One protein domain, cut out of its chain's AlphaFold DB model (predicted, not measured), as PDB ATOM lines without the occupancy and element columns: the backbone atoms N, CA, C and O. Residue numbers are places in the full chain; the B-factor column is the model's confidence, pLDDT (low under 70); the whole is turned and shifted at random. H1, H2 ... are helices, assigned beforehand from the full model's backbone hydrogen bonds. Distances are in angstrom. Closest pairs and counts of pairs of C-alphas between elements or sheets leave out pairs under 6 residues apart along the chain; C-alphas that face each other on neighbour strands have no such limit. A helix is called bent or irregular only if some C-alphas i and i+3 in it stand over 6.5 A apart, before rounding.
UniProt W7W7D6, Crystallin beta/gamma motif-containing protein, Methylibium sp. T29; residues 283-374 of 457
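Overview. This is residues 283 to 374 of the 457 residues of the protein "Crystallin beta/gamma motif-containing protein" of Methylibium sp. T29 (UniProt W7W7D6). Bent helix H2 crosses H3 through its arm H2b; H1 folds back beside arm H2a, and H4 beside the end of H3. The printed part has 92 residues with four named helices, all helix. It is only just loose, close to compact, with radius of gyration of the C-alphas 14.9 A and spans 44 by 31 by 19 A.

Arrangement. H2, residues 302 to 326, one helix by its hydrogen bonds, is bent: C-alphas 312 and 315 are 6.8 A apart. Residues 317 to 322 of arm H2b alone touch H3, residues 336 to 357, at a steep tilt of 55 degrees, closest C-alphas 318 and 347, 5.3 A. Arm H2a and H1, residues 283 to 297, form a hairpin, closest C-alphas 305 and 296, 5.7 A. H3 and H4, residues 362 to 373, form another, closest C-alphas 356 and 363, 4.1 A. H1, H2a and H2b have every O i to N i+4 pair within hydrogen-bond range, H3 17 of 18, H4 7 of 8.

Along the chain. H1 begins at C-alpha 283 (104.830, 121.361, 98.168); H4 ends at C-alpha 373 (86.015, 140.175, 94.244).

Size, cuts and confidence. The printed part has no cut; pLDDT is under 70 in 12 residues, among them 370 to 374.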
ATOM      1  N   SER A 283     103.403 121.723  98.215       79.62
ATOM      2  CA  SER A 283     104.830 121.361  98.168       79.62
ATOM      3  C   SER A 283     105.663 122.297  97.304       79.62
ATOM      4  O   SER A 283     106.700 122.798  97.735       79.62
ATOM      5  N   TYR A 284     105.161 122.592  96.103       80.94
ATOM      6  CA  TYR A 284     105.834 123.474  95.163       80.94
ATOM      7  C   TYR A 284     105.960 124.885  95.745       80.94
ATOM      8  O   TYR A 284     107.058 125.431  95.812       80.94
ATOM      9  N   PHE A 285     104.855 125.452  96.231       83.75
ATOM     10  CA  PHE A 285     104.852 126.810  96.775       83.75
ATOM     11  C   PHE A 285     105.641 126.922  98.084       83.75
ATOM     12  O   PHE A 285     106.317 127.923  98.293       83.75
ATOM     13  N   ASN A 286     105.639 125.887  98.927       83.75
ATOM     14  CA  ASN A 286     106.493 125.817 100.113       83.75
ATOM     15  C   ASN A 286     107.977 125.807  99.736       83.75
ATOM     16  O   ASN A 286     108.772 126.521 100.343       83.75
ATOM     17  N   ALA A 287     108.361 125.012  98.731       84.69
ATOM     18  CA  ALA A 287     109.735 124.976  98.241       84.69
ATOM     19  C   ALA A 287     110.161 126.341  97.680       84.69
ATOM     20  O   ALA A 287     111.247 126.819  98.008       84.69
ATOM     21  N   GLN A 288     109.283 127.003  96.918       86.94
ATOM     22  CA  GLN A 288     109.523 128.361  96.426       86.94
ATOM     23  C   GLN A 288     109.652 129.368  97.572       86.94
ATOM     24  O   GLN A 288     110.635 130.099  97.629       86.94
ATOM     25  N   GLY A 289     108.725 129.369  98.532       88.81
ATOM     26  CA  GLY A 289     108.784 130.251  99.701       88.81
ATOM     27  C   GLY A 289     110.080 130.081 100.496       88.81
ATOM     28  O   GLY A 289     110.732 131.069 100.831       88.81
ATOM     29  N   ASN A 290     110.512 128.836 100.722       87.94
ATOM     30  CA  ASN A 290     111.772 128.535 101.404       87.94
ATOM     31  C   ASN A 290     112.993 129.030 100.619       87.94
ATOM     32  O   ASN A 290     113.908 129.604 101.214       87.94
ATOM     33  N   LEU A 291     113.014 128.826  99.299       90.19
ATOM     34  CA  LEU A 291     114.085 129.322  98.438       90.19
ATOM     35  C   LEU A 291     114.158 130.849  98.498       90.19
ATOM     36  O   LEU A 291     115.222 131.391  98.779       90.19
ATOM     37  N   LEU A 292     113.036 131.542  98.300       92.31
ATOM     38  CA  LEU A 292     112.989 133.003  98.304       92.31
ATOM     39  C   LEU A 292     113.373 133.591  99.656       92.31
ATOM     40  O   LEU A 292     114.164 134.528  99.698       92.31
ATOM     41  N   ALA A 293     112.871 133.023 100.755       91.25
ATOM     42  CA  ALA A 293     113.247 133.450 102.097       91.25
ATOM     43  C   ALA A 293     114.755 133.281 102.328       91.25
ATOM     44  O   ALA A 293     115.410 134.203 102.811       91.25
ATOM     45  N   THR A 294     115.320 132.143 101.914       90.25
ATOM     46  CA  THR A 294     116.759 131.872 102.037       90.25
ATOM     47  C   THR A 294     117.589 132.839 101.190       90.25
ATOM     48  O   THR A 294     118.576 133.392 101.669       90.25
ATOM     49  N   GLU A 295     117.210 133.070  99.933       92.31
ATOM     50  CA  GLU A 295     117.934 133.989  99.049       92.31
ATOM     51  C   GLU A 295     117.814 135.452  99.488       92.31
ATOM     52  O   GLU A 295     118.772 136.209  99.344       92.31
ATOM     53  N   ALA A 296     116.668 135.849 100.046       92.88
ATOM     54  CA  ALA A 296     116.462 137.185 100.594       92.88
ATOM     55  C   ALA A 296     117.292 137.410 101.865       92.88
ATOM     56  O   ALA A 296     117.930 138.451 101.994       92.88
ATOM     57  N   GLN A 297     117.339 136.429 102.773       90.88
ATOM     58  CA  GLN A 297     118.171 136.490 103.983       90.88
ATOM     59  C   GLN A 297     119.668 136.537 103.653       90.88
ATOM     60  O   GLN A 297     120.421 137.247 104.312       90.88
ATOM     61  N   ASN A 298     120.092 135.822 102.609       89.44
ATOM     62  CA  ASN A 298     121.484 135.795 102.155       89.44
ATOM     63  C   ASN A 298     121.831 136.928 101.173       89.44
ATOM     64  O   ASN A 298     122.939 136.955 100.628       89.44
ATOM     65  N   ALA A 299     120.907 137.850 100.892       91.56
ATOM     66  CA  ALA A 299     121.143 138.913  99.929       91.56
ATOM     67  C   ALA A 299     122.195 139.905 100.450       91.56
ATOM     68  O   ALA A 299     122.027 140.530 101.491       91.56
ATOM     69  N   SER A 300     123.258 140.125  99.673       88.94
ATOM     70  CA  SER A 300     124.348 141.054 100.011       88.94
ATOM     71  C   SER A 300     123.991 142.542  99.860       88.94
ATOM     72  O   SER A 300     124.843 143.403 100.070       88.94
ATOM     73  N   GLY A 301     122.752 142.864  99.478       92.38
ATOM     74  CA  GLY A 301     122.266 144.234  99.340       92.38
ATOM     75  C   GLY A 301     120.990 144.356  98.496       92.38
ATOM     76  O   GLY A 301     120.480 143.352  97.982       92.38
ATOM     77  N   PRO A 302     120.488 145.591  98.295       92.81
ATOM     78  CA  PRO A 302     119.223 145.849  97.601       92.81
ATOM     79  C   PRO A 302     119.177 145.302  96.172       92.81
ATOM     80  O   PRO A 302     118.147 144.798  95.743       92.81
ATOM     81  N   ALA A 303     120.299 145.335  95.446       92.12
ATOM     82  CA  ALA A 303     120.377 144.801  94.086       92.12
ATOM     83  C   ALA A 303     120.151 143.279  94.044       92.12
ATOM     84  O   ALA A 303     119.427 142.776  93.183       92.12
ATOM     85  N   ARG A 304     120.727 142.534  95.000       91.44
ATOM     86  CA  ARG A 304     120.497 141.089  95.104       91.44
ATOM     87  C   ARG A 304     119.057 140.803  95.517       91.44
ATOM     88  O   ARG A 304     118.446 139.920  94.928       91.44
ATOM     89  N   LEU A 305     118.501 141.573  96.449       93.50
ATOM     90  CA  LEU A 305     117.104 141.432  96.857       93.50
ATOM     91  C   LEU A 305     116.134 141.709  95.694       93.50
ATOM     92  O   LEU A 305     115.192 140.948  95.492       93.50
ATOM     93  N   ALA A 306     116.411 142.731  94.879       93.75
ATOM     94  CA  ALA A 306     115.652 143.023  93.666       93.75
ATOM     95  C   ALA A 306     115.720 141.864  92.661       93.75
ATOM     96  O   ALA A 306     114.699 141.500  92.089       93.75
ATOM     97  N   LEU A 307     116.884 141.227  92.485       92.19
ATOM     98  CA  LEU A 307     117.004 140.021  91.655       92.19
ATOM     99  C   LEU A 307     116.204 138.839  92.216       92.19
ATOM    100  O   LEU A 307     115.569 138.129  91.442       92.19
ATOM    101  N   VAL A 308     116.220 138.630  93.538       93.44
ATOM    102  CA  VAL A 308     115.431 137.577  94.202       93.44
ATOM    103  C   VAL A 308     113.942 137.792  93.969       93.44
ATOM    104  O   VAL A 308     113.249 136.872  93.538       93.44
ATOM    105  N   TYR A 309     113.470 139.019  94.176       93.69
ATOM    106  CA  TYR A 309     112.091 139.398  93.906       93.69
ATOM    107  C   TYR A 309     111.735 139.234  92.423       93.69
ATOM    108  O   TYR A 309     110.767 138.553  92.096       93.69
ATOM    109  N   MET A 310     112.534 139.779  91.505       93.25
ATOM    110  CA  MET A 310     112.216 139.731  90.077       93.25
ATOM    111  C   MET A 310     112.226 138.304  89.529       93.25
ATOM    112  O   MET A 310     111.233 137.861  88.958       93.25
ATOM    113  N   LEU A 311     113.323 137.568  89.706       92.00
ATOM    114  CA  LEU A 311     113.514 136.259  89.074       92.00
ATOM    115  C   LEU A 311     112.782 135.131  89.805       92.00
ATOM    116  O   LEU A 311     112.344 134.167  89.176       92.00
ATOM    117  N   GLY A 312     112.662 135.248  91.124       90.12
ATOM    118  CA  GLY A 312     112.084 134.219  91.973       90.12
ATOM    119  C   GLY A 312     110.596 134.384  92.265       90.12
ATOM    120  O   GLY A 312     109.918 133.395  92.541       90.12
ATOM    121  N   PHE A 313     110.083 135.615  92.209       91.56
ATOM    122  CA  PHE A 313     108.718 135.924  92.628       91.56
ATOM    123  C   PHE A 313     107.884 136.561  91.513       91.56
ATOM    124  O   PHE A 313     106.920 135.949  91.055       91.56
ATOM    125  N   ALA A 314     108.266 137.744  91.028       92.06
ATOM    126  CA  ALA A 314     107.456 138.520  90.092       92.06
ATOM    127  C   ALA A 314     107.358 137.868  88.705       92.06
ATOM    128  O   ALA A 314     106.258 137.715  88.184       92.06
ATOM    129  N   VAL A 315     108.484 137.442  88.118       91.56
ATOM    130  CA  VAL A 315     108.504 136.825  86.779       91.56
ATOM    131  C   VAL A 315     107.726 135.504  86.745       91.56
ATOM    132  O   VAL A 315     106.867 135.379  85.872       91.56
ATOM    133  N   PRO A 316     107.936 134.538  87.667       89.12
ATOM    134  CA  PRO A 316     107.125 133.323  87.696       89.12
ATOM    135  C   PRO A 316     105.633 133.596  87.866       89.12
ATOM    136  O   PRO A 316     104.835 133.007  87.143       89.12
ATOM    137  N   ALA A 317     105.261 134.496  88.785       89.19
ATOM    138  CA  ALA A 317     103.862 134.830  89.039       89.19
ATOM    139  C   ALA A 317     103.203 135.440  87.795       89.19
ATOM    140  O   ALA A 317     102.195 134.925  87.317       89.19
ATOM    141  N   PHE A 318     103.822 136.478  87.232       89.69
ATOM    142  CA  PHE A 318     103.295 137.199  86.080       89.69
ATOM    143  C   PHE A 318     103.228 136.326  84.826       89.69
ATOM    144  O   PHE A 318     102.186 136.257  84.181       89.69
ATOM    145  N   LEU A 319     104.307 135.610  84.490       87.94
ATOM    146  CA  LEU A 319     104.308 134.741  83.312       87.94
ATOM    147  C   LEU A 319     103.302 133.602  83.457       87.94
ATOM    148  O   LEU A 319     102.635 133.261  82.484       87.94
ATOM    149  N   ALA A 320     103.155 133.022  84.652       85.75
ATOM    150  CA  ALA A 320     102.179 131.961  84.851       85.75
ATOM    151  C   ALA A 320     100.736 132.446  84.651       85.75
ATOM    152  O   ALA A 320      99.916 131.705  84.099       85.75
ATOM    153  N   ASP A 321     100.456 133.678  85.071       85.31
ATOM    154  CA  ASP A 321      99.173 134.361  84.920       85.31
ATOM    155  C   ASP A 321      98.857 134.662  83.450       85.31
ATOM    156  O   ASP A 321      97.828 134.224  82.932       85.31
ATOM    157  N   VAL A 322      99.801 135.293  82.745       86.12
ATOM    158  CA  VAL A 322      99.683 135.630  81.319       86.12
ATOM    159  C   VAL A 322      99.505 134.376  80.468       86.12
ATOM    160  O   VAL A 322      98.620 134.338  79.617       86.12
ATOM    161  N   ILE A 323     100.276 133.312  80.727       85.06
ATOM    162  CA  ILE A 323     100.104 132.019  80.043       85.06
ATOM    163  C   ILE A 323      98.694 131.469  80.290       85.06
ATOM    164  O   ILE A 323      98.055 130.961  79.369       85.06
ATOM    165  N   ALA A 324      98.187 131.560  81.523       82.06
ATOM    166  CA  ALA A 324      96.857 131.064  81.852       82.06
ATOM    167  C   ALA A 324      95.733 131.884  81.200       82.06
ATOM    168  O   ALA A 324      94.714 131.293  80.843       82.06
ATOM    169  N   LYS A 325      95.886 133.207  81.066       81.06
ATOM    170  CA  LYS A 325      94.924 134.093  80.387       81.06
ATOM    171  C   LYS A 325      94.956 133.926  78.870       81.06
ATOM    172  O   LYS A 325      93.915 133.682  78.275       81.06
ATOM    173  N   GLY A 326      96.143 133.925  78.263       82.25
ATOM    174  CA  GLY A 326      96.291 133.707  76.820       82.25
ATOM    175  C   GLY A 326      95.727 132.354  76.380       82.25
ATOM    176  O   GLY A 326      94.964 132.269  75.431       82.25
ATOM    177  N   MET A 327      95.971 131.286  77.145       80.88
ATOM    178  CA  MET A 327      95.396 129.962  76.852       80.88
ATOM    179  C   MET A 327      93.881 129.850  77.109       80.88
ATOM    180  O   MET A 327      93.311 128.777  76.885       80.88
ATOM    181  N   ARG A 328      93.243 130.890  77.656       73.19
ATOM    182  CA  ARG A 328      91.786 130.998  77.813       73.19
ATOM    183  C   ARG A 328      91.135 131.866  76.732       73.19
ATOM    184  O   ARG A 328      89.915 131.827  76.642       73.19
ATOM    185  N   GLY A 329      91.923 132.589  75.935       71.56
ATOM    186  CA  GLY A 329      91.424 133.616  75.018       71.56
ATOM    187  C   GLY A 329      91.069 134.934  75.714       71.56
ATOM    188  O   GLY A 329      90.571 135.842  75.069       71.56
ATOM    189  N   ASP A 330      91.367 135.085  77.014       71.31
ATOM    190  CA  ASP A 330      91.012 136.282  77.801       71.31
ATOM    191  C   ASP A 330      91.768 137.557  77.345       71.31
ATOM    192  O   ASP A 330      91.506 138.638  77.878       71.31
ATOM    193  N   LEU A 331      92.731 137.408  76.422       72.62
ATOM    194  CA  LEU A 331      93.584 138.463  75.861       72.62
ATOM    195  C   LEU A 331      93.336 138.707  74.358       72.62
ATOM    196  O   LEU A 331      93.994 139.573  73.786       72.62
ATOM    197  N   ASP A 332      92.474 137.913  73.710       64.38
ATOM    198  CA  ASP A 332      92.376 137.865  72.242       64.38
ATOM    199  C   ASP A 332      91.398 138.912  71.660       64.38
ATOM    200  O   ASP A 332      91.509 139.240  70.480       64.38
ATOM    201  N   ASP A 333      90.512 139.485  72.486       61.59
ATOM    202  CA  ASP A 333      89.439 140.414  72.074       61.59
ATOM    203  C   ASP A 333      89.658 141.878  72.528       61.59
ATOM    204  O   ASP A 333      88.741 142.696  72.457       61.59
ATOM    205  N   ASP A 334      90.867 142.228  72.987       65.81
ATOM    206  CA  ASP A 334      91.137 143.526  73.619       65.81
ATOM    207  C   ASP A 334      91.890 144.509  72.718       65.81
ATOM    208  O   ASP A 334      92.942 144.196  72.150       65.81
ATOM    209  N   ASP A 335      91.425 145.759  72.690       70.00
ATOM    210  CA  ASP A 335      92.195 146.875  72.142       70.00
ATOM    211  C   ASP A 335      93.428 147.190  73.021       70.00
ATOM    212  O   ASP A 335      93.512 146.830  74.199       70.00
ATOM    213  N   GLY A 336      94.412 147.906  72.460       70.50
ATOM    214  CA  GLY A 336      95.731 148.104  73.085       70.50
ATOM    215  C   GLY A 336      95.721 148.688  74.508       70.50
ATOM    216  O   GLY A 336      96.565 148.310  75.326       70.50
ATOM    217  N   ASP A 337      94.763 149.562  74.828       78.38
ATOM    218  CA  ASP A 337      94.626 150.154  76.165       78.38
ATOM    219  C   ASP A 337      94.028 149.163  77.181       78.38
ATOM    220  O   ASP A 337      94.473 149.106  78.331       78.38
ATOM    221  N   GLU A 338      93.068 148.333  76.764       77.44
ATOM    222  CA  GLU A 338      92.457 147.300  77.608       77.44
ATOM    223  C   GLU A 338      93.451 146.172  77.904       77.44
ATOM    224  O   GLU A 338      93.606 145.762  79.061       77.44
ATOM    225  N   LEU A 339      94.229 145.762  76.899       79.75
ATOM    226  CA  LEU A 339      95.317 144.806  77.074       79.75
ATOM    227  C   LEU A 339      96.352 145.315  78.090       79.75
ATOM    228  O   LEU A 339      96.790 144.567  78.966       79.75
ATOM    229  N   ALA A 340      96.735 146.594  78.016       81.62
ATOM    230  CA  ALA A 340      97.690 147.187  78.951       81.62
ATOM    231  C   ALA A 340      97.168 147.183  80.398       81.62
ATOM    232  O   ALA A 340      97.911 146.833  81.320       81.62
ATOM    233  N   VAL A 341      95.888 147.515  80.601       83.38
ATOM    234  CA  VAL A 341      95.236 147.460  81.919       83.38
ATOM    235  C   VAL A 341      95.187 146.026  82.444       83.38
ATOM    236  O   VAL A 341      95.592 145.791  83.584       83.38
ATOM    237  N   LYS A 342      94.790 145.050  81.618       80.81
ATOM    238  CA  LYS A 342      94.757 143.634  82.014       80.81
ATOM    239  C   LYS A 342      96.139 143.089  82.340       80.81
ATOM    240  O   LYS A 342      96.282 142.332  83.300       80.81
ATOM    241  N   LEU A 343      97.182 143.466  81.600       86.12
ATOM    242  CA  LEU A 343      98.559 143.069  81.911       86.12
ATOM    243  C   LEU A 343      99.049 143.703  83.220       86.12
ATOM    244  O   LEU A 343      99.716 143.029  84.009       86.12
ATOM    245  N   LEU A 344      98.685 144.958  83.490       86.44
ATOM    246  CA  LEU A 344      99.011 145.627  84.748       86.44
ATOM    247  C   LEU A 344      98.288 144.977  85.937       86.44
ATOM    248  O   LEU A 344      98.914 144.695  86.959       86.44
ATOM    249  N   GLU A 345      96.996 144.678  85.795       84.12
ATOM    250  CA  GLU A 345      96.231 143.924  86.790       84.12
ATOM    251  C   GLU A 345      96.859 142.548  87.023       84.12
ATOM    252  O   GLU A 345      97.120 142.174  88.167       84.12
ATOM    253  N   SER A 346      97.198 141.833  85.946       85.31
ATOM    254  CA  SER A 346      97.877 140.534  86.007       85.31
ATOM    255  C   SER A 346      99.191 140.640  86.774       85.31
ATOM    256  O   SER A 346      99.481 139.793  87.614       85.31
ATOM    257  N   PHE A 347      99.979 141.698  86.568       87.94
ATOM    258  CA  PHE A 347     101.229 141.907  87.297       87.94
ATOM    259  C   PHE A 347     101.022 142.018  88.814       87.94
ATOM    260  O   PHE A 347     101.748 141.368  89.567       87.94
ATOM    261  N   PHE A 348     100.044 142.793  89.287       85.81
ATOM    262  CA  PHE A 348      99.816 142.967  90.729       85.81
ATOM    263  C   PHE A 348      99.045 141.802  91.359       85.81
ATOM    264  O   PHE A 348      99.407 141.313  92.434       85.81
ATOM    265  N   LEU A 349      97.994 141.330  90.691       84.19
ATOM    266  CA  LEU A 349      97.102 140.302  91.214       84.19
ATOM    267  C   LEU A 349      97.778 138.927  91.246       84.19
ATOM    268  O   LEU A 349      97.633 138.199  92.233       84.19
ATOM    269  N   SER A 350      98.567 138.588  90.218       86.75
ATOM    270  CA  SER A 350      99.321 137.327  90.187       86.75
ATOM    271  C   SER A 350     100.285 137.223  91.363       86.75
ATOM    272  O   SER A 350     100.367 136.183  92.009       86.75
ATOM    273  N   GLN A 351     100.957 138.320  91.706       89.88
ATOM    274  CA  GLN A 351     101.885 138.384  92.826       89.88
ATOM    275  C   GLN A 351     101.192 138.191  94.172       89.88
ATOM    276  O   GLN A 351     101.659 137.393  94.987       89.88
ATOM    277  N   ALA A 352     100.061 138.864  94.402       85.25
ATOM    278  CA  ALA A 352      99.283 138.683  95.626       85.25
ATOM    279  C   ALA A 352      98.854 137.217  95.795       85.25
ATOM    280  O   ALA A 352      99.054 136.623  96.857       85.25
ATOM    281  N   ARG A 353      98.341 136.597  94.725       81.31
ATOM    282  CA  ARG A 353      97.930 135.189  94.760       81.31
ATOM    283  C   ARG A 353      99.097 134.217  94.902       81.31
ATOM    284  O   ARG A 353      98.959 133.200  95.583       81.31
ATOM    285  N   TYR A 354     100.239 134.530  94.295       85.06
ATOM    286  CA  TYR A 354     101.463 133.739  94.400       85.06
ATOM    287  C   TYR A 354     102.027 133.769  95.828       85.06
ATOM    288  O   TYR A 354     102.343 132.712  96.371       85.06
ATOM    289  N   ALA A 355     102.055 134.938  96.481       86.38
ATOM    290  CA  ALA A 355     102.407 135.056  97.901       86.38
ATOM    291  C   ALA A 355     101.448 134.266  98.797       86.38
ATOM    292  O   ALA A 355     101.888 133.533  99.681       86.38
ATOM    293  N   LEU A 356     100.140 134.377  98.554       83.62
ATOM    294  CA  LEU A 356      99.149 133.614  99.305       83.62
ATOM    295  C   LEU A 356      99.346 132.109  99.099       83.62
ATOM    296  O   LEU A 356      99.350 131.367 100.072       83.62
ATOM    297  N   ALA A 357      99.621 131.636  97.883       81.62
ATOM    298  CA  ALA A 357      99.849 130.212  97.626       81.62
ATOM    299  C   ALA A 357     101.042 129.621  98.412       81.62
ATOM    300  O   ALA A 357     101.032 128.426  98.717       81.62
ATOM    301  N   MET A 358     102.029 130.445  98.794       83.94
ATOM    302  CA  MET A 358     103.169 130.055  99.644       83.94
ATOM    303  C   MET A 358     102.827 129.902 101.125       83.94
ATOM    304  O   MET A 358     103.658 129.411 101.883       83.94
ATOM    305  N   VAL A 359     101.629 130.310 101.552       81.25
ATOM    306  CA  VAL A 359     101.168 130.185 102.935       81.25
ATOM    307  C   VAL A 359     100.172 129.021 103.016       81.25
ATOM    308  O   VAL A 359      99.009 129.162 102.624       81.25
ATOM    309  N   PRO A 360     100.575 127.855 103.554       74.31
ATOM    310  CA  PRO A 360      99.688 126.710 103.709       74.31
ATOM    311  C   PRO A 360      98.418 127.071 104.479       74.31
ATOM    312  O   PRO A 360      98.480 127.750 105.503       74.31
ATOM    313  N   VAL A 361      97.273 126.555 104.025       69.94
ATOM    314  CA  VAL A 361      95.942 126.732 104.640       69.94
ATOM    315  C   VAL A 361      95.417 128.176 104.604       69.94
ATOM    316  O   VAL A 361      94.397 128.421 103.966       69.94
ATOM    317  N   ALA A 362      96.094 129.142 105.231       72.56
ATOM    318  CA  ALA A 362      95.639 130.537 105.291       72.56
ATOM    319  C   ALA A 362      95.681 131.225 103.917       72.56
ATOM    320  O   ALA A 362      94.769 131.966 103.559       72.56
ATOM    321  N   GLY A 363      96.690 130.906 103.108       71.44
ATOM    322  CA  GLY A 363      96.803 131.376 101.736       71.44
ATOM    323  C   GLY A 363      95.652 130.956 100.834       71.44
ATOM    324  O   GLY A 363      95.157 131.739 100.031       71.44
ATOM    325  N   GLN A 364      95.166 129.730 101.028       69.38
ATOM    326  CA  GLN A 364      94.037 129.179 100.282       69.38
ATOM    327  C   GLN A 364      92.732 129.923 100.606       69.38
ATOM    328  O   GLN A 364      91.949 130.209  99.704       69.38
ATOM    329  N   ALA A 365      92.526 130.297 101.874       69.06
ATOM    330  CA  ALA A 365      91.402 131.140 102.282       69.06
ATOM    331  C   ALA A 365      91.523 132.572 101.730       69.06
ATOM    332  O   ALA A 365      90.537 133.128 101.249       69.06
ATOM    333  N   GLY A 366      92.730 133.147 101.730       71.62
ATOM    334  CA  GLY A 366      92.994 134.454 101.118       71.62
ATOM    335  C   GLY A 366      92.731 134.466  99.608       71.62
ATOM    336  O   GLY A 366      92.055 135.363  99.108       71.62
ATOM    337  N   ASN A 367      93.184 133.439  98.884       71.75
ATOM    338  CA  ASN A 367      92.920 133.294  97.449       71.75
ATOM    339  C   ASN A 367      91.427 133.108  97.155       71.75
ATOM    340  O   ASN A 367      90.927 133.665  96.178       71.75
ATOM    341  N   ALA A 368      90.702 132.386  98.017       69.00
ATOM    342  CA  ALA A 368      89.249 132.274  97.932       69.00
ATOM    343  C   ALA A 368      88.564 133.640  98.088       69.00
ATOM    344  O   ALA A 368      87.672 133.961  97.309       69.00
ATOM    345  N   ALA A 369      89.009 134.452  99.055       70.94
ATOM    346  CA  ALA A 369      88.486 135.797  99.264       70.94
ATOM    347  C   ALA A 369      88.741 136.682  98.040       70.94
ATOM    348  O   ALA A 369      87.791 137.239  97.508       70.94
ATOM    349  N   ILE A 370      89.976 136.742  97.525       69.75
ATOM    350  CA  ILE A 370      90.303 137.507  96.304       69.75
ATOM    351  C   ILE A 370      89.416 137.075  95.127       69.75
ATOM    352  O   ILE A 370      88.894 137.928  94.410       69.75
ATOM    353  N   GLY A 371      89.198 135.769  94.952       65.44
ATOM    354  CA  GLY A 371      88.351 135.220  93.889       65.44
ATOM    355  C   GLY A 371      86.858 135.555  94.000       65.44
ATOM    356  O   GLY A 371      86.137 135.358  93.029       65.44
ATOM    357  N   GLN A 372      86.374 136.065  95.139       65.56
ATOM    358  CA  GLN A 372      85.006 136.595  95.254       65.56
ATOM    359  C   GLN A 372      84.879 138.024  94.713       65.56
ATOM    360  O   GLN A 372      83.786 138.427  94.323       65.56
ATOM    361  N   TRP A 373      85.981 138.776  94.681       66.44
ATOM    362  CA  TRP A 373      86.015 140.175  94.244       66.44
ATOM    363  C   TRP A 373      86.536 140.351  92.817       66.44
ATOM    364  O   TRP A 373      86.445 141.447  92.276       66.44
ATOM    365  N   THR A 374      87.072 139.291  92.202       59.66
ATOM    366  CA  THR A 374      87.538 139.306  90.809       59.66
ATOM    367  C   THR A 374      86.706 138.356  89.945       59.66
ATOM    368  O   THR A 374      86.514 137.202  90.332       59.66
TER     369      THR A 374